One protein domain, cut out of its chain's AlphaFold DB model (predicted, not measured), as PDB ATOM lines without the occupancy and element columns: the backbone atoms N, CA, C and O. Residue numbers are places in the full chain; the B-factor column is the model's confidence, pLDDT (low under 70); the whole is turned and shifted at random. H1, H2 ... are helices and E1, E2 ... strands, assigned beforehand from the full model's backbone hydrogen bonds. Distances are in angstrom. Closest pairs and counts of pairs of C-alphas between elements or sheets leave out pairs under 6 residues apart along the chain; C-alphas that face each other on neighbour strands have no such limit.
ATOM      1  N   HIS A   4       7.791 137.227  44.656       85.31
ATOM      2  CA  HIS A   4       6.369 137.483  44.449       85.31
ATOM      3  C   HIS A   4       5.956 137.003  43.066       85.31
ATOM      4  O   HIS A   4       6.774 136.926  42.148       85.31
ATOM      5  N   PHE A   5       4.687 136.642  42.924       87.56
ATOM      6  CA  PHE A   5       4.166 136.135  41.668       87.56
ATOM      7  C   PHE A   5       3.722 137.301  40.788       87.56
ATOM      8  O   PHE A   5       2.937 138.145  41.218       87.56
ATOM      9  N   PHE A   6       4.230 137.359  39.562       89.19
ATOM     10  CA  PHE A   6       3.924 138.411  38.600       89.19
ATOM     11  C   PHE A   6       3.408 137.816  37.301       89.19
ATOM     12  O   PHE A   6       3.879 136.777  36.837       89.19
ATOM     13  N   LYS A   7       2.485 138.544  36.681       91.94
ATOM     14  CA  LYS A   7       2.221 138.469  35.255       91.94
ATOM     15  C   LYS A   7       3.067 139.529  34.556       91.94
ATOM     16  O   LYS A   7       2.988 140.713  34.875       91.94
ATOM     17  N   LEU A   8       3.883 139.102  33.607       92.81
ATOM     18  CA  LEU A   8       4.678 139.967  32.754       92.81
ATOM     19  C   LEU A   8       3.984 140.128  31.404       92.81
ATOM     20  O   LEU A   8       3.753 139.139  30.710       92.81
ATOM     21  N   ASP A   9       3.715 141.371  31.013       93.62
ATOM     22  CA  ASP A   9       3.075 141.712  29.741       93.62
ATOM     23  C   ASP A   9       3.982 142.642  28.931       93.62
ATOM     24  O   ASP A   9       4.373 143.709  29.407       93.62
ATOM     25  N   LEU A  10       4.278 142.279  27.683       93.56
ATOM     26  CA  LEU A  10       4.991 143.142  26.746       93.56
ATOM     27  C   LEU A  10       3.988 143.852  25.834       93.56
ATOM     28  O   LEU A  10       3.236 143.214  25.101       93.56
ATOM     29  N   ARG A  11       3.972 145.184  25.872       92.56
ATOM     30  CA  ARG A  11       3.021 146.017  25.128       92.56
ATOM     31  C   ARG A  11       3.753 147.000  24.231       92.56
ATOM     32  O   ARG A  11       4.644 147.719  24.678       92.56
ATOM     33  N   LEU A  12       3.347 147.066  22.968       91.25
ATOM     34  CA  LEU A  12       3.804 148.100  22.048       91.25
ATOM     35  C   LEU A  12       2.939 149.353  22.240       91.25
ATOM     36  O   LEU A  12       1.754 149.349  21.921       91.25
ATOM     37  N   LEU A  13       3.530 150.425  22.767       88.81
ATOM     38  CA  LEU A  13       2.881 151.731  22.907       88.81
ATOM     39  C   LEU A  13       3.575 152.726  21.979       88.81
ATOM     40  O   LEU A  13       4.723 153.123  22.205       88.81
ATOM     41  N   GLY A  14       2.884 153.099  20.901       86.94
ATOM     42  CA  GLY A  14       3.481 153.847  19.798       86.94
ATOM     43  C   GLY A  14       4.605 153.036  19.151       86.94
ATOM     44  O   GLY A  14       4.379 151.931  18.674       86.94
ATOM     45  N   ASN A  15       5.827 153.566  19.179       86.06
ATOM     46  CA  ASN A  15       7.002 152.946  18.557       86.06
ATOM     47  C   ASN A  15       7.935 152.279  19.581       86.06
ATOM     48  O   ASN A  15       9.159 152.312  19.449       86.06
ATOM     49  N   THR A  16       7.393 151.816  20.705       89.44
ATOM     50  CA  THR A  16       8.192 151.408  21.864       89.44
ATOM     51  C   THR A  16       7.566 150.249  22.606       89.44
ATOM     52  O   THR A  16       6.383 150.289  22.929       89.44
ATOM     53  N   LEU A  17       8.391 149.253  22.926       94.06
ATOM     54  CA  LEU A  17       7.987 148.111  23.727       94.06
ATOM     55  C   LEU A  17       8.154 148.425  25.211       94.06
ATOM     56  O   LEU A  17       9.208 148.881  25.658       94.06
ATOM     57  N   TRP A  18       7.094 148.165  25.959       94.88
ATOM     58  CA  TRP A  18       7.026 148.335  27.398       94.88
ATOM     59  C   TRP A  18       6.715 146.997  28.043       94.88
ATOM     60  O   TRP A  18       5.711 146.369  27.718       94.88
ATOM     61  N   LEU A  19       7.580 146.563  28.951       94.62
ATOM     62  CA  LEU A  19       7.356 145.397  29.784       94.62
ATOM     63  C   LEU A  19       6.735 145.849  31.103       94.62
ATOM     64  O   LEU A  19       7.333 146.616  31.861       94.62
ATOM     65  N   HIS A  20       5.533 145.363  31.363       92.19
ATOM     66  CA  HIS A  20       4.794 145.561  32.597       92.19
ATOM     67  C   HIS A  20       4.956 144.325  33.476       92.19
ATOM     68  O   HIS A  20       5.010 143.211  32.960       92.19
ATOM     69  N   ALA A  21       5.051 144.529  34.788       90.12
ATOM     70  CA  ALA A  21       5.008 143.466  35.780       90.12
ATOM     71  C   ALA A  21       3.833 143.746  36.708       90.12
ATOM     72  O   ALA A  21       3.912 144.622  37.568       90.12
ATOM     73  N   ASP A  22       2.754 143.003  36.507       87.38
ATOM     74  CA  ASP A  22       1.550 143.103  37.308       87.38
ATOM     75  C   ASP A  22       1.587 141.996  38.371       87.38
ATOM     76  O   ASP A  22       1.595 140.811  38.020       87.38
ATOM     77  N   PRO A  23       1.665 142.329  39.670       84.38
ATOM     78  CA  PRO A  23       1.610 141.320  40.721       84.38
ATOM     79  C   PRO A  23       0.286 140.549  40.632       84.38
ATOM     80  O   PRO A  23      -0.784 141.147  40.513       84.38
ATOM     81  N   SER A  24       0.365 139.219  40.660       74.31
ATOM     82  CA  SER A  24      -0.768 138.313  40.475       74.31
ATOM     83  C   SER A  24      -0.994 137.455  41.724       74.31
ATOM     84  O   SER A  24      -0.054 136.948  42.340       74.31
ATOM     85  N   GLY A  25      -2.265 137.288  42.097       65.81
ATOM     86  CA  GLY A  25      -2.700 136.561  43.295       65.81
ATOM     87  C   GLY A  25      -2.620 137.364  44.602       65.81
ATOM     88  O   GLY A  25      -2.272 138.543  44.617       65.81
ATOM     89  N   ASP A  26      -2.910 136.691  45.720       58.59
ATOM     90  CA  ASP A  26      -2.876 137.237  47.093       58.59
ATOM     91  C   ASP A  26      -1.447 137.461  47.640       58.59
ATOM     92  O   ASP A  26      -1.242 137.694  48.828       58.59
ATOM     93  N   THR A  27      -0.422 137.419  46.778       55.88
ATOM     94  CA  THR A  27       0.980 137.684  47.163       55.88
ATOM     95  C   THR A  27       1.230 139.139  47.570       55.88
ATOM     96  O   THR A  27       2.286 139.457  48.122       55.88
ATOM     97  N   LEU A  28       0.251 140.013  47.339       55.44
ATOM     98  CA  LEU A  28       0.196 141.366  47.871       55.44
ATOM     99  C   LEU A  28      -0.367 141.318  49.295       55.44
ATOM    100  O   LEU A  28      -1.519 141.675  49.536       55.44
ATOM    101  N   GLY A  29       0.472 140.926  50.254       55.19
ATOM    102  CA  GLY A  29       0.292 141.367  51.639       55.19
ATOM    103  C   GLY A  29       0.312 142.910  51.734       55.19
ATOM    104  O   GLY A  29       0.225 143.605  50.721       55.19
ATOM    105  N   PRO A  30       0.502 143.509  52.921       53.97
ATOM    106  CA  PRO A  30       0.566 144.972  53.080       53.97
ATOM    107  C   PRO A  30       1.740 145.654  52.338       53.97
ATOM    108  O   PRO A  30       1.957 146.853  52.495       53.97
ATOM    109  N   ASP A  31       2.497 144.930  51.512       56.78
ATOM    110  CA  ASP A  31       3.549 145.463  50.654       56.78
ATOM    111  C   ASP A  31       2.956 146.169  49.421       56.78
ATOM    112  O   ASP A  31       2.943 145.686  48.287       56.78
ATOM    113  N   HIS A  32       2.451 147.382  49.650       60.06
ATOM    114  CA  HIS A  32       2.022 148.318  48.602       60.06
ATOM    115  C   HIS A  32       3.172 148.744  47.665       60.06
ATOM    116  O   HIS A  32       2.939 149.333  46.607       60.06
ATOM    117  N   SER A  33       4.407 148.448  48.059       61.28
ATOM    118  CA  SER A  33       5.666 148.796  47.409       61.28
ATOM    119  C   SER A  33       5.761 148.221  45.976       61.28
ATOM    120  O   SER A  33       6.073 148.948  45.025       61.28
ATOM    121  N   LEU A  34       5.301 146.979  45.779       66.94
ATOM    122  CA  LEU A  34       5.291 146.267  44.491       66.94
ATOM    123  C   LEU A  34       4.185 146.708  43.524       66.94
ATOM    124  O   LEU A  34       4.273 146.444  42.327       66.94
ATOM    125  N   ARG A  35       3.165 147.440  43.995       66.12
ATOM    126  CA  ARG A  35       2.139 148.040  43.115       66.12
ATOM    127  C   ARG A  35       2.678 149.224  42.308       66.12
ATOM    128  O   ARG A  35       2.022 149.678  41.378       66.12
ATOM    129  N   SER A  36       3.856 149.735  42.671       68.94
ATOM    130  CA  SER A  36       4.468 150.927  42.073       68.94
ATOM    131  C   SER A  36       5.611 150.606  41.102       68.94
ATOM    132  O   SER A  36       6.415 151.492  40.792       68.94
ATOM    133  N   LEU A  37       5.724 149.355  40.634       82.81
ATOM    134  CA  LEU A  37       6.744 148.976  39.657       82.81
ATOM    135  C   LEU A  37       6.566 149.778  38.368       82.81
ATOM    136  O   LEU A  37       5.518 149.756  37.723       82.81
ATOM    137  N   ARG A  38       7.618 150.501  37.981       87.81
ATOM    138  CA  ARG A  38       7.620 151.249  36.725       87.81
ATOM    139  C   ARG A  38       7.865 150.293  35.560       87.81
ATOM    140  O   ARG A  38       8.861 149.566  35.614       87.81
ATOM    141  N   PRO A  39       7.035 150.336  34.503       90.50
ATOM    142  CA  PRO A  39       7.260 149.547  33.301       90.50
ATOM    143  C   PRO A  39       8.646 149.805  32.713       90.50
ATOM    144  O   PRO A  39       9.145 150.936  32.726       90.50
ATOM    145  N   VAL A  40       9.261 148.753  32.184       93.56
ATOM    146  CA  VAL A  40      10.598 148.815  31.589       93.56
ATOM    147  C   VAL A  40      10.472 148.998  30.092       93.56
ATOM    148  O   VAL A  40       9.663 148.346  29.440       93.56
ATOM    149  N   ARG A  41      11.291 149.882  29.535       94.38
ATOM    150  CA  ARG A  41      11.313 150.145  28.101       94.38
ATOM    151  C   ARG A  41      12.365 149.286  27.412       94.38
ATOM    152  O   ARG A  41      13.528 149.322  27.804       94.38
ATOM    153  N   PHE A  42      11.974 148.635  26.326       93.25
ATOM    154  CA  PHE A  42      12.866 147.907  25.429       93.25
ATOM    155  C   PHE A  42      12.777 148.465  24.007       93.25
ATOM    156  O   PHE A  42      11.738 148.991  23.591       93.25
ATOM    157  N   ARG A  43      13.879 148.387  23.252       90.94
ATOM    158  CA  ARG A  43      13.888 148.789  21.836       90.94
ATOM    159  C   ARG A  43      13.342 147.682  20.950       90.94
ATOM    160  O   ARG A  43      12.687 147.970  19.956       90.94
ATOM    161  N   THR A  44      13.616 146.434  21.316       92.12
ATOM    162  CA  THR A  44      13.184 145.244  20.581       92.12
ATOM    163  C   THR A  44      12.683 144.174  21.539       92.12
ATOM    164  O   THR A  44      13.049 144.145  22.714       92.12
ATOM    165  N   GLU A  45      11.861 143.265  21.026       92.94
ATOM    166  CA  GLU A  45      11.388 142.111  21.788       92.94
ATOM    167  C   GLU A  45      12.556 141.213  22.213       92.94
ATOM    168  O   GLU A  45      12.605 140.751  23.349       92.94
ATOM    169  N   SER A  46      13.566 141.049  21.354       93.25
ATOM    170  CA  SER A  46      14.761 140.262  21.663       93.25
ATOM    171  C   SER A  46      15.546 140.798  22.865       93.25
ATOM    172  O   SER A  46      16.115 140.008  23.616       93.25
ATOM    173  N   GLU A  47      15.586 142.118  23.075       93.06
ATOM    174  CA  GLU A  47      16.182 142.702  24.286       93.06
ATOM    175  C   GLU A  47      15.378 142.331  25.536       93.06
ATOM    176  O   GLU A  47      15.970 141.936  26.540       93.06
ATOM    177  N   ALA A  48      14.044 142.407  25.459       93.38
ATOM    178  CA  ALA A  48      13.169 142.016  26.561       93.38
ATOM    179  C   ALA A  48      13.366 140.535  26.917       93.38
ATOM    180  O   ALA A  48      13.586 140.203  28.079       93.38
ATOM    181  N   LEU A  49      13.387 139.646  25.918       94.44
ATOM    182  CA  LEU A  49      13.603 138.211  26.122       94.44
ATOM    183  C   LEU A  49      14.972 137.911  26.746       94.44
ATOM    184  O   LEU A  49      15.054 137.126  27.688       94.44
ATOM    185  N   ARG A  50      16.044 138.583  26.299       94.31
ATOM    186  CA  ARG A  50      17.374 138.445  26.919       94.31
ATOM    187  C   ARG A  50      17.380 138.877  28.382       94.31
ATOM    188  O   ARG A  50      18.030 138.223  29.192       94.31
ATOM    189  N   ALA A  51      16.670 139.953  28.720       93.75
ATOM    190  CA  ALA A  51      16.562 140.424  30.097       93.75
ATOM    191  C   ALA A  51      15.834 139.406  30.993       93.75
ATOM    192  O   ALA A  51      16.263 139.163  32.120       93.75
ATOM    193  N   LEU A  52      14.787 138.753  30.477       93.75
ATOM    194  CA  LEU A  52      14.081 137.679  31.182       93.75
ATOM    195  C   LEU A  52      14.957 136.442  31.390       93.75
ATOM    196  O   LEU A  52      14.970 135.877  32.482       93.75
ATOM    197  N   THR A  53      15.733 136.052  30.379       94.75
ATOM    198  CA  THR A  53      16.692 134.947  30.504       94.75
ATOM    199  C   THR A  53      17.796 135.270  31.509       94.75
ATOM    200  O   THR A  53      18.124 134.431  32.341       94.75
ATOM    201  N   ALA A  54      18.326 136.497  31.503       93.69
ATOM    202  CA  ALA A  54      19.325 136.943  32.478       93.69
ATOM    203  C   ALA A  54      18.785 136.986  33.919       93.69
ATOM    204  O   ALA A  54      19.551 136.852  34.871       93.69
ATOM    205  N   ALA A  55      17.477 137.177  34.081       93.12
ATOM    206  CA  ALA A  55      16.788 137.135  35.364       93.12
ATOM    207  C   ALA A  55      16.277 135.733  35.742       93.12
ATOM    208  O   ALA A  55      15.520 135.616  36.702       93.12
ATOM    209  N   GLU A  56      16.682 134.696  34.997       92.75
ATOM    210  CA  GLU A  56      16.322 133.292  35.234       92.75
ATOM    211  C   GLU A  56      14.801 133.041  35.240       92.75
ATOM    212  O   GLU A  56      14.319 132.072  35.817       92.75
ATOM    213  N   VAL A  57      14.029 133.899  34.560       90.25
ATOM    214  CA  VAL A  57      12.572 133.731  34.413       90.25
ATOM    215  C   VAL A  57      12.272 132.579  33.453       90.25
ATOM    216  O   VAL A  57      11.293 131.857  33.620       90.25
ATOM    217  N   GLY A  58      13.125 132.421  32.436       89.56
ATOM    218  CA  GLY A  58      13.039 131.388  31.409       89.56
ATOM    219  C   GLY A  58      13.648 131.831  30.077       89.56
ATOM    220  O   GLY A  58      14.199 132.929  29.943       89.56
ATOM    221  N   THR A  59      13.539 130.961  29.077       90.25
ATOM    222  CA  THR A  59      14.043 131.202  27.720       90.25
ATOM    223  C   THR A  59      12.905 131.033  26.729       90.25
ATOM    224  O   THR A  59      12.254 129.990  26.709       90.25
ATOM    225  N   TRP A  60      12.691 132.040  25.884       90.38
ATOM    226  CA  TRP A  60      11.657 132.028  24.852       90.38
ATOM    227  C   TRP A  60      12.214 132.518  23.522       90.38
ATOM    228  O   TRP A  60      13.108 133.361  23.480       90.38
ATOM    229  N   THR A  61      11.659 132.000  22.430       90.25
ATOM    230  CA  THR A  61      11.948 132.468  21.067       90.25
ATOM    231  C   THR A  61      11.123 133.696  20.684       90.25
ATOM    232  O   THR A  61      11.550 134.467  19.832       90.25
ATOM    233  N   SER A  62       9.964 133.880  21.321       92.19
ATOM    234  CA  SER A  62       9.049 135.018  21.171       92.19
ATOM    235  C   SER A  62       8.269 135.238  22.470       92.19
ATOM    236  O   SER A  62       8.061 134.294  23.236       92.19
ATOM    237  N   PHE A  63       7.820 136.463  22.725       91.50
ATOM    238  CA  PHE A  63       7.029 136.812  23.897       91.50
ATOM    239  C   PHE A  63       5.621 136.196  23.779       91.50
ATOM    240  O   PHE A  63       4.932 136.442  22.786       91.50
ATOM    241  N   PRO A  64       5.168 135.385  24.755       90.94
ATOM    242  CA  PRO A  64       3.847 134.763  24.713       90.94
ATOM    243  C   PRO A  64       2.713 135.793  24.692       90.94
ATOM    244  O   PRO A  64       2.735 136.760  25.455       90.94
ATOM    245  N   HIS A  65       1.685 135.554  23.874       86.06
ATOM    246  CA  HIS A  65       0.520 136.444  23.774       86.06
ATOM    247  C   HIS A  65      -0.261 136.575  25.090       86.06
ATOM    248  O   HIS A  65      -0.786 137.647  25.381       86.06
ATOM    249  N   ASP A  66      -0.292 135.515  25.899       87.69
ATOM    250  CA  ASP A  66      -1.014 135.486  27.179       87.69
ATOM    251  C   ASP A  66      -0.221 136.119  28.342       87.69
ATOM    252  O   ASP A  66      -0.716 136.201  29.473       87.69
ATOM    253  N   GLY A  67       1.002 136.584  28.069       90.56
ATOM    254  CA  GLY A  67       1.962 137.038  29.070       90.56
ATOM    255  C   GLY A  67       2.774 135.894  29.683       90.56
ATOM    256  O   GLY A  67       2.554 134.713  29.413       90.56
ATOM    257  N   ILE A  68       3.749 136.250  30.515       92.75
ATOM    258  CA  ILE A  68       4.597 135.293  31.239       92.75
ATOM    259  C   ILE A  68       4.250 135.366  32.718       92.75
ATOM    260  O   ILE A  68       4.384 136.414  33.339       92.75
ATOM    261  N   TYR A  69       3.840 134.243  33.294       91.56
ATOM    262  CA  TYR A  69       3.589 134.137  34.726       91.56
ATOM    263  C   TYR A  69       4.817 133.552  35.408       91.56
ATOM    264  O   TYR A  69       5.241 132.445  35.075       91.56
ATOM    265  N   ALA A  70       5.399 134.291  36.345       90.12
ATOM    266  CA  ALA A  70       6.618 133.870  37.016       90.12
ATOM    267  C   ALA A  70       6.712 134.413  38.439       90.12
ATOM    268  O   ALA A  70       6.238 135.506  38.751       90.12
ATOM    269  N   THR A  71       7.392 133.655  39.295       90.06
ATOM    270  CA  THR A  71       7.783 134.117  40.625       90.06
ATOM    271  C   THR A  71       9.112 134.855  40.516       90.06
ATOM    272  O   THR A  71      10.133 134.251  40.199       90.06
ATOM    273  N   LEU A  72       9.110 136.163  40.772       88.88
ATOM    274  CA  LEU A  72      10.286 137.020  40.647       88.88
ATOM    275  C   LEU A  72      10.733 137.521  42.011       88.88
ATOM    276  O   LEU A  72       9.928 137.997  42.810       88.88
ATOM    277  N   SER A  73      12.042 137.465  42.243       89.06
ATOM    278  CA  SER A  73      12.669 138.145  43.372       89.06
ATOM    279  C   SER A  73      12.958 139.612  43.057       89.06
ATOM    280  O   SER A  73      13.049 140.010  41.892       89.06
ATOM    281  N   HIS A  74      13.219 140.411  44.090       87.06
ATOM    282  CA  HIS A  74      13.699 141.791  43.931       87.06
ATOM    283  C   HIS A  74      14.955 141.876  43.048       87.06
ATOM    284  O   HIS A  74      15.106 142.794  42.239       87.06
ATOM    285  N   ARG A  75      15.849 140.883  43.149       89.69
ATOM    286  CA  ARG A  75      17.030 140.783  42.284       89.69
ATOM    287  C   ARG A  75      16.635 140.563  40.825       89.69
ATOM    288  O   ARG A  75      17.146 141.276  39.970       89.69
ATOM    289  N   ALA A  76      15.717 139.637  40.550       91.25
ATOM    290  CA  ALA A  76      15.235 139.372  39.194       91.25
ATOM    291  C   ALA A  76      14.568 140.614  38.580       91.25
ATOM    292  O   ALA A  76      14.905 141.000  37.462       91.25
ATOM    293  N   LEU A  77      13.714 141.311  39.339       90.06
ATOM    294  CA  LEU A  77      13.094 142.571  38.913       90.06
ATOM    295  C   LEU A  77      14.145 143.628  38.535       90.06
ATOM    296  O   LEU A  77      14.047 144.240  37.469       90.06
ATOM    297  N   ARG A  78      15.194 143.804  39.355       90.12
ATOM    298  CA  ARG A  78      16.304 144.730  39.053       90.12
ATOM    299  C   ARG A  78      17.110 144.309  37.830       90.12
ATOM    300  O   ARG A  78      17.477 145.178  37.045       90.12
ATOM    301  N   THR A  79      17.357 143.012  37.645       92.94
ATOM    302  CA  THR A  79      18.055 142.480  36.464       92.94
ATOM    303  C   THR A  79      17.276 142.755  35.177       92.94
ATOM    304  O   THR A  79      17.877 143.137  34.177       92.94
ATOM    305  N   ILE A  80      15.945 142.631  35.208       92.06
ATOM    306  CA  ILE A  80      15.082 142.968  34.064       92.06
ATOM    307  C   ILE A  80      15.063 144.486  33.810       92.06
ATOM    308  O   ILE A  80      14.853 144.931  32.684       92.06
ATOM    309  N   GLY A  81      15.317 145.289  34.846       91.88
ATOM    310  CA  GLY A  81      15.373 146.749  34.779       91.88
ATOM    311  C   GLY A  81      14.184 147.452  35.431       91.88
ATOM    312  O   GLY A  81      14.067 148.676  35.315       91.88
TER     313      GLY A  81
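This is residues 4 to 81 of the 86 residues of an uncharacterized protein of Terriglobus roseus (UniProt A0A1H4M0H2). A strongly twisted, curled sheet of four strands is built round the long hairpin E1 and E2, with H2 packed over one face and H3 beside the strands, its far end meeting H2. The small helix H1 only grazes the sheet. The printed part has 78 residues, with E1, E2, H1, E3, H2, E4 and H3 along the chain; the sheet order is E3, E2, E1, E4, all antiparallel, and the class is mixed, helices and strands. It is compact, with a radius of gyration of the C-alphas of 12.0 A and spans of 35 by 26 by 22 A.

The inner strands E1, residues 4 to 13, and E2, residues 16 to 23, form a hairpin; N 9 and O 20 are within hydrogen-bond range at 3.0 A. The edge strand E3, residues 40 to 42, is the antiparallel neighbour of E2, with N 40 and O 19 within hydrogen-bond range at 2.9 A. The other edge strand, E4, residues 68 to 73, is the antiparallel neighbour of E1, with N 6 and O 70 within hydrogen-bond range at 2.9 A. H2, residues 45 to 54, lies over E2 at a height over the sheet of 8.8 A, only just slantwise to it at 30.2 degrees on the local plane. H3, residues 74 to 80, stands at the sheet's level, 0.5 A. H2 and H3 touch, closest at the C-alphas of Ala 51 and Ile 80, 4.9 A; they run opposite ways at a shallow tilt of 34.7 degrees, only just short of steep. H1, residues 32 to 36, only grazes the sheet with residues 34 to 36, and is apart from H2 and H3. In H2 and H3 every O i to N i+4 pair is within hydrogen-bond range; in H1 0 of 1 is, against 2 of 2 O i to N i+3 pairs.

E1 begins at C-alpha 4, (6.369, 137.483, 44.449), and is 26.1 A long; E2 is 22.4 A, E4 14.8 A and H2 14.3 A. H3 ends at C-alpha 80, (15.082, 142.968, 34.064).

The C-alphas of Pro 30 and Thr 61, the two farthest apart, are 36.2 A apart. The printed part has no cut, and the link from H2 to E4 is long, 13 residues. Residues 25 to 36 are under pLDDT 70.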